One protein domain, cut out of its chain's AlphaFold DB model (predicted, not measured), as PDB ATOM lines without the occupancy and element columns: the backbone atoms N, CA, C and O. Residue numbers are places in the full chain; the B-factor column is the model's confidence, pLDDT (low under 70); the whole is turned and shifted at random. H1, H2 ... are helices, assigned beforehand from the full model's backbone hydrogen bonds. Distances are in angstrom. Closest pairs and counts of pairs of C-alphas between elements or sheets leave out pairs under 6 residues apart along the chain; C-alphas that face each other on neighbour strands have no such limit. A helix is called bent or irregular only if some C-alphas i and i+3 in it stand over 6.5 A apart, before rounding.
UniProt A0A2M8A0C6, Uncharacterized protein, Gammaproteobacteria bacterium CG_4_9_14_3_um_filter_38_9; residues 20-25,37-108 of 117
ATOM      1  N   ASP A  20     -55.137 -12.250  30.473       94.62
ATOM      2  CA  ASP A  20     -54.153 -13.256  30.066       94.62
ATOM      3  C   ASP A  20     -53.912 -13.176  28.553       94.62
ATOM      4  O   ASP A  20     -52.773 -13.268  28.088       94.62
ATOM      5  N   GLU A  21     -54.965 -12.915  27.776       95.94
ATOM      6  CA  GLU A  21     -54.864 -12.631  26.345       95.94
ATOM      7  C   GLU A  21     -54.061 -11.351  26.074       95.94
ATOM      8  O   GLU A  21     -53.202 -11.351  25.192       95.94
ATOM      9  N   LEU A  22     -54.275 -10.279  26.850       96.69
ATOM     10  CA  LEU A  22     -53.485  -9.046  26.739       96.69
ATOM     11  C   LEU A  22     -52.009  -9.270  27.105       96.69
ATOM     12  O   LEU A  22     -51.130  -8.738  26.428       96.69
ATOM     13  N   VAL A  23     -51.711 -10.066  28.136       94.75
ATOM     14  CA  VAL A  23     -50.327 -10.443  28.480       94.75
ATOM     15  C   VAL A  23     -49.690 -11.232  27.337       94.75
ATOM     16  O   VAL A  23     -48.604 -10.877  26.885       94.75
ATOM     17  N   SER A  24     -50.388 -12.235  26.804       95.06
ATOM     18  CA  SER A  24     -49.910 -13.030  25.669       95.06
ATOM     19  C   SER A  24     -49.648 -12.162  24.433       95.06
ATOM     20  O   SER A  24     -48.612 -12.291  23.781       95.06
ATOM     21  N   LEU A  25     -50.544 -11.217  24.141       95.75
ATOM     22  CA  LEU A  25     -50.391 -10.285  23.028       95.75
ATOM     23  C   LEU A  25     -49.176  -9.363  23.216       95.75
ATOM     24  O   LEU A  25     -48.445  -9.119  22.260       95.75
ATOM     25  N   LEU A  37     -58.026 -10.381  15.159       96.56
ATOM     26  CA  LEU A  37     -56.718  -9.955  14.632       96.56
ATOM     27  C   LEU A  37     -56.112 -10.940  13.613       96.56
ATOM     28  O   LEU A  37     -55.039 -10.671  13.074       96.56
ATOM     29  N   ILE A  38     -56.775 -12.068  13.332       94.81
ATOM     30  CA  ILE A  38     -56.269 -13.122  12.432       94.81
ATOM     31  C   ILE A  38     -56.551 -12.800  10.966       94.81
ATOM     32  O   ILE A  38     -55.689 -13.006  10.107       94.81
ATOM     33  N   TYR A  39     -57.766 -12.348  10.653       95.88
ATOM     34  CA  TYR A  39     -58.185 -12.189   9.268       95.88
ATOM     35  C   TYR A  39     -58.084 -10.744   8.806       95.88
ATOM     36  O   TYR A  39     -58.559  -9.822   9.463       95.88
ATOM     37  N   TYR A  40     -57.569 -10.550   7.589       96.56
ATOM     38  CA  TYR A  40     -57.429  -9.210   7.032       96.56
ATOM     39  C   TYR A  40     -58.742  -8.437   6.926       96.56
ATOM     40  O   TYR A  40     -58.725  -7.218   7.033       96.56
ATOM     41  N   PHE A  41     -59.884  -9.098   6.714       96.75
ATOM     42  CA  PHE A  41     -61.159  -8.378   6.672       96.75
ATOM     43  C   PHE A  41     -61.510  -7.752   8.034       96.75
ATOM     44  O   PHE A  41     -62.085  -6.668   8.058       96.75
ATOM     45  N   GLU A  42     -61.130  -8.393   9.145       96.94
ATOM     46  CA  GLU A  42     -61.344  -7.884  10.504       96.94
ATOM     47  C   GLU A  42     -60.380  -6.736  10.787       96.94
ATOM     48  O   GLU A  42     -60.811  -5.635  11.123       96.94
ATOM     49  N   THR A  43     -59.081  -6.944  10.551       97.81
ATOM     50  CA  THR A  43     -58.074  -5.908  10.817       97.81
ATOM     51  C   THR A  43     -58.253  -4.692   9.916       97.81
ATOM     52  O   THR A  43     -58.056  -3.567  10.353       97.81
ATOM     53  N   ASN A  44     -58.717  -4.862   8.680       98.06
ATOM     54  CA  ASN A  44     -59.012  -3.715   7.820       98.06
ATOM     55  C   ASN A  44     -60.234  -2.932   8.311       98.06
ATOM     56  O   ASN A  44     -60.197  -1.706   8.284       98.06
ATOM     57  N   ALA A  45     -61.275  -3.610   8.808       97.38
ATOM     58  CA  ALA A  45     -62.422  -2.936   9.410       97.38
ATOM     59  C   ALA A  45     -62.031  -2.175  10.688       97.38
ATOM     60  O   ALA A  45     -62.458  -1.036  10.874       97.38
ATOM     61  N   LEU A  46     -61.169  -2.764  11.526       97.62
ATOM     62  CA  LEU A  46     -60.617  -2.098  12.709       97.62
ATOM     63  C   LEU A  46     -59.788  -0.870  12.330       97.62
ATOM     64  O   LEU A  46     -59.970   0.190  12.921       97.62
ATOM     65  N   TYR A  47     -58.920  -0.983  11.322       98.38
ATOM     66  CA  TYR A  47     -58.156   0.159  10.831       98.38
ATOM     67  C   TYR A  47     -59.076   1.276  10.336       98.38
ATOM     68  O   TYR A  47     -58.911   2.428  10.720       98.38
ATOM     69  N   ASP A  48     -60.063   0.954   9.499       97.44
ATOM     70  CA  ASP A  48     -60.967   1.962   8.943       97.44
ATOM     71  C   ASP A  48     -61.779   2.665  10.050       97.44
ATOM     72  O   ASP A  48     -62.057   3.861   9.939       97.44
ATOM     73  N   GLN A  49     -62.109   1.949  11.130       96.94
ATOM     74  CA  GLN A  49     -62.828   2.489  12.284       96.94
ATOM     75  C   GLN A  49     -61.948   3.347  13.208       96.94
ATOM     76  O   GLN A  49     -62.414   4.380  13.683       96.94
ATOM     77  N   TYR A  50     -60.701   2.938  13.457       97.38
ATOM     78  CA  TYR A  50     -59.828   3.526  14.486       97.38
ATOM     79  C   TYR A  50     -58.544   4.151  13.929       97.38
ATOM     80  O   TYR A  50     -57.573   4.340  14.657       97.38
ATOM     81  N   ARG A  51     -58.506   4.468  12.629       97.81
ATOM     82  CA  ARG A  51     -57.320   5.022  11.957       97.81
ATOM     83  C   ARG A  51     -56.711   6.208  12.694       97.81
ATOM     84  O   ARG A  51     -55.497   6.249  12.823       97.81
ATOM     85  N   ASP A  52     -57.527   7.148  13.156       97.31
ATOM     86  CA  ASP A  52     -57.015   8.375  13.765       97.31
ATOM     87  C   ASP A  52     -56.312   8.054  15.102       97.31
ATOM     88  O   ASP A  52     -55.144   8.401  15.240       97.31
ATOM     89  N   ASP A  53     -56.911   7.229  15.974       97.62
ATOM     90  CA  ASP A  53     -56.250   6.706  17.185       97.62
ATOM     91  C   ASP A  53     -54.921   5.998  16.866       97.62
ATOM     92  O   ASP A  53     -53.919   6.194  17.548       97.62
ATOM     93  N   ILE A  54     -54.890   5.160  15.823       98.56
ATOM     94  CA  ILE A  54     -53.681   4.418  15.429       98.56
ATOM     95  C   ILE A  54     -52.563   5.371  14.989       98.56
ATOM     96  O   ILE A  54     -51.400   5.159  15.334       98.56
ATOM     97  N   TRP A  55     -52.899   6.413  14.229       98.62
ATOM     98  CA  TRP A  55     -51.926   7.407  13.774       98.62
ATOM     99  C   TRP A  55     -51.460   8.335  14.898       98.62
ATOM    100  O   TRP A  55     -50.280   8.684  14.909       98.62
ATOM    101  N   ASP A  56     -52.323   8.657  15.859       98.50
ATOM    102  CA  ASP A  56     -51.939   9.394  17.067       98.50
ATOM    103  C   ASP A  56     -50.923   8.585  17.893       98.50
ATOM    104  O   ASP A  56     -49.872   9.107  18.264       98.50
ATOM    105  N   MET A  57     -51.150   7.276  18.074       98.56
ATOM    106  CA  MET A  57     -50.187   6.384  18.742       98.56
ATOM    107  C   MET A  57     -48.837   6.316  18.013       98.56
ATOM    108  O   MET A  57     -47.784   6.370  18.651       98.56
ATOM    109  N   LEU A  58     -48.857   6.234  16.677       98.69
ATOM    110  CA  LEU A  58     -47.638   6.256  15.863       98.69
ATOM    111  C   LEU A  58     -46.861   7.564  16.025       98.69
ATOM    112  O   LEU A  58     -45.633   7.533  16.043       98.69
ATOM    113  N   GLU A  59     -47.555   8.700  16.102       98.62
ATOM    114  CA  GLU A  59     -46.925  10.007  16.283       98.62
ATOM    115  C   GLU A  59     -46.275  10.120  17.670       98.62
ATOM    116  O   GLU A  59     -45.105  10.495  17.762       98.62
ATOM    117  N   GLU A  60     -46.980   9.704  18.726       98.38
ATOM    118  CA  GLU A  60     -46.447   9.654  20.096       98.38
ATOM    119  C   GLU A  60     -45.173   8.798  20.189       98.38
ATOM    120  O   GLU A  60     -44.156   9.215  20.760       98.38
ATOM    121  N   ASP A  61     -45.201   7.600  19.603       98.31
ATOM    122  CA  ASP A  61     -44.068   6.675  19.633       98.31
ATOM    123  C   ASP A  61     -42.923   7.158  18.733       98.31
ATOM    124  O   ASP A  61     -41.751   7.053  19.105       98.31
ATOM    125  N   ARG A  62     -43.232   7.752  17.570       98.19
ATOM    126  CA  ARG A  62     -42.235   8.368  16.679       98.19
ATOM    127  C   ARG A  62     -41.445   9.433  17.429       98.19
ATOM    128  O   ARG A  62     -40.214   9.450  17.337       98.19
ATOM    129  N   GLU A  63     -42.137  10.330  18.129       98.25
ATOM    130  CA  GLU A  63     -41.505  11.384  18.922       98.25
ATOM    131  C   GLU A  63     -40.667  10.806  20.059       98.25
ATOM    132  O   GLU A  63     -39.502  11.181  20.213       98.25
ATOM    133  N   SER A  64     -41.221   9.839  20.791       97.44
ATOM    134  CA  SER A  64     -40.555   9.190  21.924       97.44
ATOM    135  C   SER A  64     -39.275   8.453  21.517       97.44
ATOM    136  O   SER A  64     -38.281   8.485  22.243       97.44
ATOM    137  N   PHE A  65     -39.258   7.836  20.334       96.31
ATOM    138  CA  PHE A  65     -38.077   7.162  19.787       96.31
ATOM    139  C   PHE A  65     -37.141   8.084  18.991       96.31
ATOM    140  O   PHE A  65     -36.102   7.631  18.510       96.31
ATOM    141  N   GLY A  66     -37.467   9.374  18.848       97.06
ATOM    142  CA  GLY A  66     -36.641  10.342  18.122       97.06
ATOM    143  C   GLY A  66     -36.575  10.099  16.610       97.06
ATOM    144  O   GLY A  66     -35.591  10.471  15.964       97.06
ATOM    145  N   MET A  67     -37.602   9.468  16.037       97.31
ATOM    146  CA  MET A  67     -37.685   9.179  14.605       97.31
ATOM    147  C   MET A  67     -38.200  10.386  13.817       97.31
ATOM    148  O   MET A  67     -39.000  11.190  14.304       97.31
ATOM    149  N   LYS A  68     -37.759  10.530  12.562       97.44
ATOM    150  CA  LYS A  68     -38.069  11.725  11.760       97.44
ATOM    151  C   LYS A  68     -39.502  11.732  11.246       97.44
ATOM    152  O   LYS A  68     -40.071  12.802  11.068       97.44
ATOM    153  N   THR A  69     -40.056  10.558  10.942       98.25
ATOM    154  CA  THR A  69     -41.399  10.403  10.355       98.25
ATOM    155  C   THR A  69     -42.058   9.116  10.846       98.25
ATOM    156  O   THR A  69     -41.354   8.152  11.144       98.25
ATOM    157  N   CYS A  70     -43.394   9.045  10.863       98.31
ATOM    158  CA  CYS A  70     -44.091   7.793  11.189       98.31
ATOM    159  C   CYS A  70     -43.769   6.689  10.175       98.31
ATOM    160  O   CYS A  70     -43.736   5.520  10.526       98.31
ATOM    161  N   ALA A  71     -43.464   7.042   8.922       98.12
ATOM    162  CA  ALA A  71     -43.038   6.072   7.916       98.12
ATOM    163  C   ALA A  71     -41.719   5.371   8.293       98.12
ATOM    164  O   ALA A  71     -41.573   4.179   8.038       98.12
ATOM    165  N   GLU A  72     -40.781   6.089   8.919       98.25
ATOM    166  CA  GLU A  72     -39.538   5.512   9.449       98.25
ATOM    167  C   GLU A  72     -39.822   4.534  10.598       98.25
ATOM    168  O   GLU A  72     -39.283   3.429  10.598       98.25
ATOM    169  N   LEU A  73     -40.733   4.900  11.508       98.44
ATOM    170  CA  LEU A  73     -41.198   4.016  12.581       98.44
ATOM    171  C   LEU A  73     -41.842   2.749  12.030       98.44
ATOM    172  O   LEU A  73     -41.419   1.649  12.373       98.44
ATOM    173  N   ILE A  74     -42.800   2.889  11.118       98.56
ATOM    174  CA  ILE A  74     -43.510   1.751  10.534       98.56
ATOM    175  C   ILE A  74     -42.541   0.830   9.787       98.56
ATOM    176  O   ILE A  74     -42.638  -0.387   9.905       98.56
ATOM    177  N   ALA A  75     -41.563   1.390   9.066       98.00
ATOM    178  CA  ALA A  75     -40.537   0.612   8.373       98.00
ATOM    179  C   ALA A  75     -39.632  -0.194   9.326       98.00
ATOM    180  O   ALA A  75     -38.999  -1.154   8.886       98.00
ATOM    181  N   SER A  76     -39.571   0.169  10.611       97.38
ATOM    182  CA  SER A  76     -38.810  -0.562  11.630       97.38
ATOM    183  C   SER A  76     -39.541  -1.795  12.181       97.38
ATOM    184  O   SER A  76     -38.905  -2.663  12.780       97.38
ATOM    185  N   PHE A  77     -40.858  -1.913  11.971       97.06
ATOM    186  CA  PHE A  77     -41.643  -3.033  12.490       97.06
ATOM    187  C   PHE A  77     -41.255  -4.350  11.807       97.06
ATOM    188  O   PHE A  77     -41.063  -4.407  10.592       97.06
ATOM    189  N   ASN A  78     -41.213  -5.452  12.563       94.19
ATOM    190  CA  ASN A  78     -40.796  -6.756  12.027       94.19
ATOM    191  C   ASN A  78     -41.664  -7.230  10.841       94.19
ATOM    192  O   ASN A  78     -41.146  -7.869   9.924       94.19
ATOM    193  N   GLY A  79     -42.960  -6.897  10.839       94.75
ATOM    194  CA  GLY A  79     -43.892  -7.229   9.755       94.75
ATOM    195  C   GLY A  79     -43.825  -6.301   8.534       94.75
ATOM    196  O   GLY A  79     -44.435  -6.607   7.512       94.75
ATOM    197  N   ALA A  80     -43.075  -5.191   8.584       97.12
ATOM    198  CA  ALA A  80     -42.989  -4.232   7.476       97.12
ATOM    199  C   ALA A  80     -42.432  -4.854   6.187       97.12
ATOM    200  O   ALA A  80     -42.845  -4.490   5.088       97.12
ATOM    201  N   LYS A  81     -41.539  -5.840   6.319       96.50
ATOM    202  CA  LYS A  81     -40.949  -6.593   5.200       96.50
ATOM    203  C   LYS A  81     -41.972  -7.386   4.374       96.50
ATOM    204  O   LYS A  81     -41.696  -7.692   3.219       96.50
ATOM    205  N   ASP A  82     -43.124  -7.710   4.962       95.81
ATOM    206  CA  ASP A  82     -44.170  -8.533   4.345       95.81
ATOM    207  C   ASP A  82     -45.287  -7.682   3.709       95.81
ATOM    208  O   ASP A  82     -46.205  -8.213   3.077       95.81
ATOM    209  N   VAL A  83     -45.219  -6.351   3.847       97.56
ATOM    210  CA  VAL A  83     -46.206  -5.421   3.288       97.56
ATOM    211  C   VAL A  83     -45.985  -5.247   1.787       97.56
ATOM    212  O   VAL A  83     -45.036  -4.604   1.345       97.56
ATOM    213  N   ALA A  84     -46.919  -5.770   0.995       97.44
ATOM    214  CA  ALA A  84     -46.959  -5.626  -0.461       97.44
ATOM    215  C   ALA A  84     -48.306  -5.076  -0.977       97.44
ATOM    216  O   ALA A  84     -48.536  -5.009  -2.184       97.44
ATOM    217  N   SER A  85     -49.216  -4.695  -0.075       98.25
ATOM    218  CA  SER A  85     -50.558  -4.200  -0.396       98.25
ATOM    219  C   SER A  85     -51.113  -3.307   0.716       98.25
ATOM    220  O   SER A  85     -50.679  -3.395   1.864       98.25
ATOM    221  N   ASP A  86     -52.119  -2.491   0.385       98.12
ATOM    222  CA  ASP A  86     -52.861  -1.669   1.355       98.12
ATOM    223  C   ASP A  86     -53.461  -2.520   2.487       98.12
ATOM    224  O   ASP A  86     -53.330  -2.191   3.661       98.12
ATOM    225  N   GLN A  87     -54.018  -3.686   2.147       98.12
ATOM    226  CA  GLN A  87     -54.613  -4.598   3.121       98.12
ATOM    227  C   GLN A  87     -53.601  -5.096   4.168       98.12
ATOM    228  O   GLN A  87     -53.921  -5.153   5.357       98.12
ATOM    229  N   GLN A  88     -52.382  -5.427   3.734       98.25
ATOM    230  CA  GLN A  88     -51.293  -5.838   4.626       98.25
ATOM    231  C   GLN A  88     -50.744  -4.662   5.436       98.25
ATOM    232  O   GLN A  88     -50.392  -4.841   6.597       98.25
ATOM    233  N   TYR A  89     -50.700  -3.466   4.845       98.56
ATOM    234  CA  TYR A  89     -50.289  -2.255   5.547       98.56
ATOM    235  C   TYR A  89     -51.250  -1.938   6.699       98.56
ATOM    236  O   TYR A  89     -50.818  -1.811   7.840       98.56
ATOM    237  N   LYS A  90     -52.563  -1.927   6.438       98.69
ATOM    238  CA  LYS A  90     -53.597  -1.745   7.471       98.69
ATOM    239  C   LYS A  90     -53.509  -2.798   8.572       98.69
ATOM    240  O   LYS A  90     -53.578  -2.462   9.750       98.69
ATOM    241  N   ASN A  91     -53.296  -4.061   8.193       98.50
ATOM    242  CA  ASN A  91     -53.098  -5.146   9.150       98.50
ATOM    243  C   ASN A  91     -51.892  -4.900  10.066       98.50
ATOM    244  O   ASN A  91     -52.017  -5.035  11.278       98.50
ATOM    245  N   LEU A  92     -50.744  -4.517   9.493       98.62
ATOM    246  CA  LEU A  92     -49.534  -4.211  10.255       98.62
ATOM    247  C   LEU A  92     -49.783  -3.105  11.286       98.62
ATOM    248  O   LEU A  92     -49.358  -3.236  12.430       98.62
ATOM    249  N   LEU A  93     -50.485  -2.038  10.896       98.75
ATOM    250  CA  LEU A  93     -50.765  -0.918  11.795       98.75
ATOM    251  C   LEU A  93     -51.721  -1.299  12.930       98.75
ATOM    252  O   LEU A  93     -51.537  -0.856  14.060       98.75
ATOM    253  N   VAL A  94     -52.704  -2.158  12.656       98.62
ATOM    254  CA  VAL A  94     -53.614  -2.680  13.687       98.62
ATOM    255  C   VAL A  94     -52.895  -3.613  14.652       98.62
ATOM    256  O   VAL A  94     -53.123  -3.521  15.854       98.62
ATOM    257  N   TRP A  95     -52.009  -4.478  14.159       98.38
ATOM    258  CA  TRP A  95     -51.186  -5.327  15.025       98.38
ATOM    259  C   TRP A  95     -50.272  -4.495  15.921       98.38
ATOM    260  O   TRP A  95     -50.262  -4.715  17.127       98.38
ATOM    261  N   TYR A  96     -49.599  -3.484  15.364       98.44
ATOM    262  CA  TYR A  96     -48.822  -2.524  16.150       98.44
ATOM    263  C   TYR A  96     -49.669  -1.873  17.256       98.44
ATOM    264  O   TYR A  96     -49.276  -1.884  18.421       98.44
ATOM    265  N   ALA A  97     -50.847  -1.346  16.912       98.50
ATOM    266  CA  ALA A  97     -51.725  -0.691  17.875       98.50
ATOM    267  C   ALA A  97     -52.189  -1.650  18.983       98.50
ATOM    268  O   ALA A  97     -52.215  -1.281  20.158       98.50
ATOM    269  N   ALA A  98     -52.521  -2.892  18.624       98.19
ATOM    270  CA  ALA A  98     -52.926  -3.922  19.572       98.19
ATOM    271  C   ALA A  98     -51.784  -4.281  20.536       98.19
ATOM    272  O   ALA A  98     -51.988  -4.288  21.747       98.19
ATOM    273  N   GLU A  99     -50.574  -4.493  20.022       97.50
ATOM    274  CA  GLU A  99     -49.385  -4.794  20.829       97.50
ATOM    275  C   GLU A  99     -49.009  -3.629  21.758       97.50
ATOM    276  O   GLU A  99     -48.754  -3.840  22.945       97.50
ATOM    277  N   ARG A 100     -49.057  -2.386  21.261       97.44
ATOM    278  CA  ARG A 100     -48.793  -1.177  22.057       97.44
ATOM    279  C   ARG A 100     -49.779  -1.025  23.215       97.44
ATOM    280  O   ARG A 100     -49.372  -0.775  24.348       97.44
ATOM    281  N   ILE A 101     -51.077  -1.183  22.949       97.75
ATOM    282  CA  ILE A 101     -52.111  -1.086  23.988       97.75
ATOM    283  C   ILE A 101     -52.022  -2.256  24.971       97.75
ATOM    284  O   ILE A 101     -52.186  -2.052  26.173       97.75
ATOM    285  N   ALA A 102     -51.732  -3.468  24.498       97.12
ATOM    286  CA  ALA A 102     -51.497  -4.616  25.366       97.12
ATOM    287  C   ALA A 102     -50.332  -4.360  26.331       97.12
ATOM    288  O   ALA A 102     -50.463  -4.603  27.533       97.12
ATOM    289  N   PHE A 103     -49.230  -3.786  25.841       95.31
ATOM    290  CA  PHE A 103     -48.122  -3.339  26.682       95.31
ATOM    291  C   PHE A 103     -48.578  -2.300  27.716       95.31
ATOM    292  O   PHE A 103     -48.345  -2.480  28.909       95.31
ATOM    293  N   GLU A 104     -49.301  -1.257  27.306       95.25
ATOM    294  CA  GLU A 104     -49.787  -0.227  28.231       95.25
ATOM    295  C   GLU A 104     -50.679  -0.812  29.343       95.25
ATOM    296  O   GLU A 104     -50.499  -0.506  30.526       95.25
ATOM    297  N   LEU A 105     -51.628  -1.682  28.984       94.69
ATOM    298  CA  LEU A 105     -52.594  -2.270  29.917       94.69
ATOM    299  C   LEU A 105     -51.970  -3.296  30.872       94.69
ATOM    300  O   LEU A 105     -52.491  -3.490  31.971       94.69
ATOM    301  N   THR A 106     -50.872  -3.942  30.480       93.56
ATOM    302  CA  THR A 106     -50.208  -4.977  31.291       93.56
ATOM    303  C   THR A 106     -49.090  -4.404  32.163       93.56
ATOM    304  O   THR A 106     -48.991  -4.761  33.337       93.56
ATOM    305  N   GLN A 107     -48.311  -3.439  31.664       81.19
ATOM    306  CA  GLN A 107     -47.281  -2.755  32.459       81.19
ATOM    307  C   GLN A 107     -47.884  -1.837  33.526       81.19
ATOM    308  O   GLN A 107     -47.364  -1.766  34.636       81.19
ATOM    309  N   SER A 108     -49.031  -1.205  33.242       61.03
ATOM    310  CA  SER A 108     -49.757  -0.408  34.244       61.03
ATOM    311  C   SER A 108     -50.222  -1.236  35.447       61.03
ATOM    312  O   SER A 108     -50.533  -0.663  36.485       61.03
TER     313      SER A 108
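AT A GLANCE: This is residues 20 to 25 and 37 to 108 of the 117 residues of an uncharacterized protein of Gammaproteobacteria bacterium CG_4_9_14_3_um_filter_38_9 (UniProt A0A2M8A0C6). The bent helix H2, longest by residues, wraps with the short helices H3 and H4 round the first half of one long helix, H5, which runs through the middle of this winding. The second half of H5 extends beyond the winding, and the short helix H1 packs on it from the side. The printed part has 78 residues with five named helices, in the order H1, H2, H3, H4, H5, and no named strand; the class is all helix. It is compact, with a radius of gyration of the C-alphas of 12.4 A, and a rounded outline with spans of 33 by 31 by 22 A.

IN THESE COORDINATES: H2, residues 40 to 64, was assigned as one helix by its hydrogen bonds, but it is bent: C-alphas 49 and 52 are 8.4 A apart. Its arm H2a, residues 40 to 49, begins at C-alpha 40 (-57.429, -9.210, 7.032) and is 13.9 A long; its arm H2b, residues 52 to 64, is 18.4 A long and ends at C-alpha 64 (-40.555, 9.190, 21.924). H3 is residues 70 to 76, 9.9 A, and H4 residues 78 to 82, 8.6 A. H4 is irregular, but only just: C-alphas 78 and 81 are 6.8 A apart. H5, residues 86 to 108, is 33.1 A long and ends at C-alpha 108 (-49.757, -0.408, 34.244). H1 is residues 20 to 25, 8.5 A.

HOW THE PARTS SIT: H5 is the hub. With its residues 87 to 94 alone it touches H2a, closest at the C-alphas of Thr 43 and Asn 91, 5.3 A apart; the lines stand at 71 degrees, only just about perpendicular. H2b stands about perpendicular to H2a, at 85 degrees. With residues 54 to 57 alone H2b touches H5, closest at the C-alphas of Ile 54 and Ala 97, 6.0 A apart, at a steep tilt of 66 degrees, the same way. With residues 58 to 62 alone H2b touches H3, closest at the C-alphas of Arg 62 and Cys 70, 5.8 A apart, about perpendicular at 73 degrees. H3 and H5 are close but not clearly touching, with the C-alphas of Ile 74 and Leu 93 closest at 7.8 A. H4 touches H5, with the C-alphas of Gly 79 and Leu 92 closest at 6.4 A. H1 touches H5 at residues 98 to 106 of H5 alone, closest at the C-alphas of Leu 22 and Ala 102, 5.0 A apart, at a steep tilt of 48 degrees, opposite ways. Among the pairs that are apart are H1 and H2b, and H2a and H4. The helix packing is mostly crossed, with helices set at large angles to each other. Each O i to N i+4 pair is within hydrogen-bond range in H1, H2a, H2b, H3 and H5; in H4 it is 0 of 1, with 1 of 2 O i to N i+3 pairs within range.

THE WHOLE: The two C-alphas farthest apart, those of Ala 84 and Ser 108, are 35.2 A apart. Residues 26 to 36 are not printed, and C-alphas 25 and 37 are 10.5 A apart across this cut, which lies in the link from H1 to H2. The links from H2 to H3, H3 to H4 and H4 to H5 are tight. The mean pLDDT of the printed part is 96.7, and residue 108 is under 70.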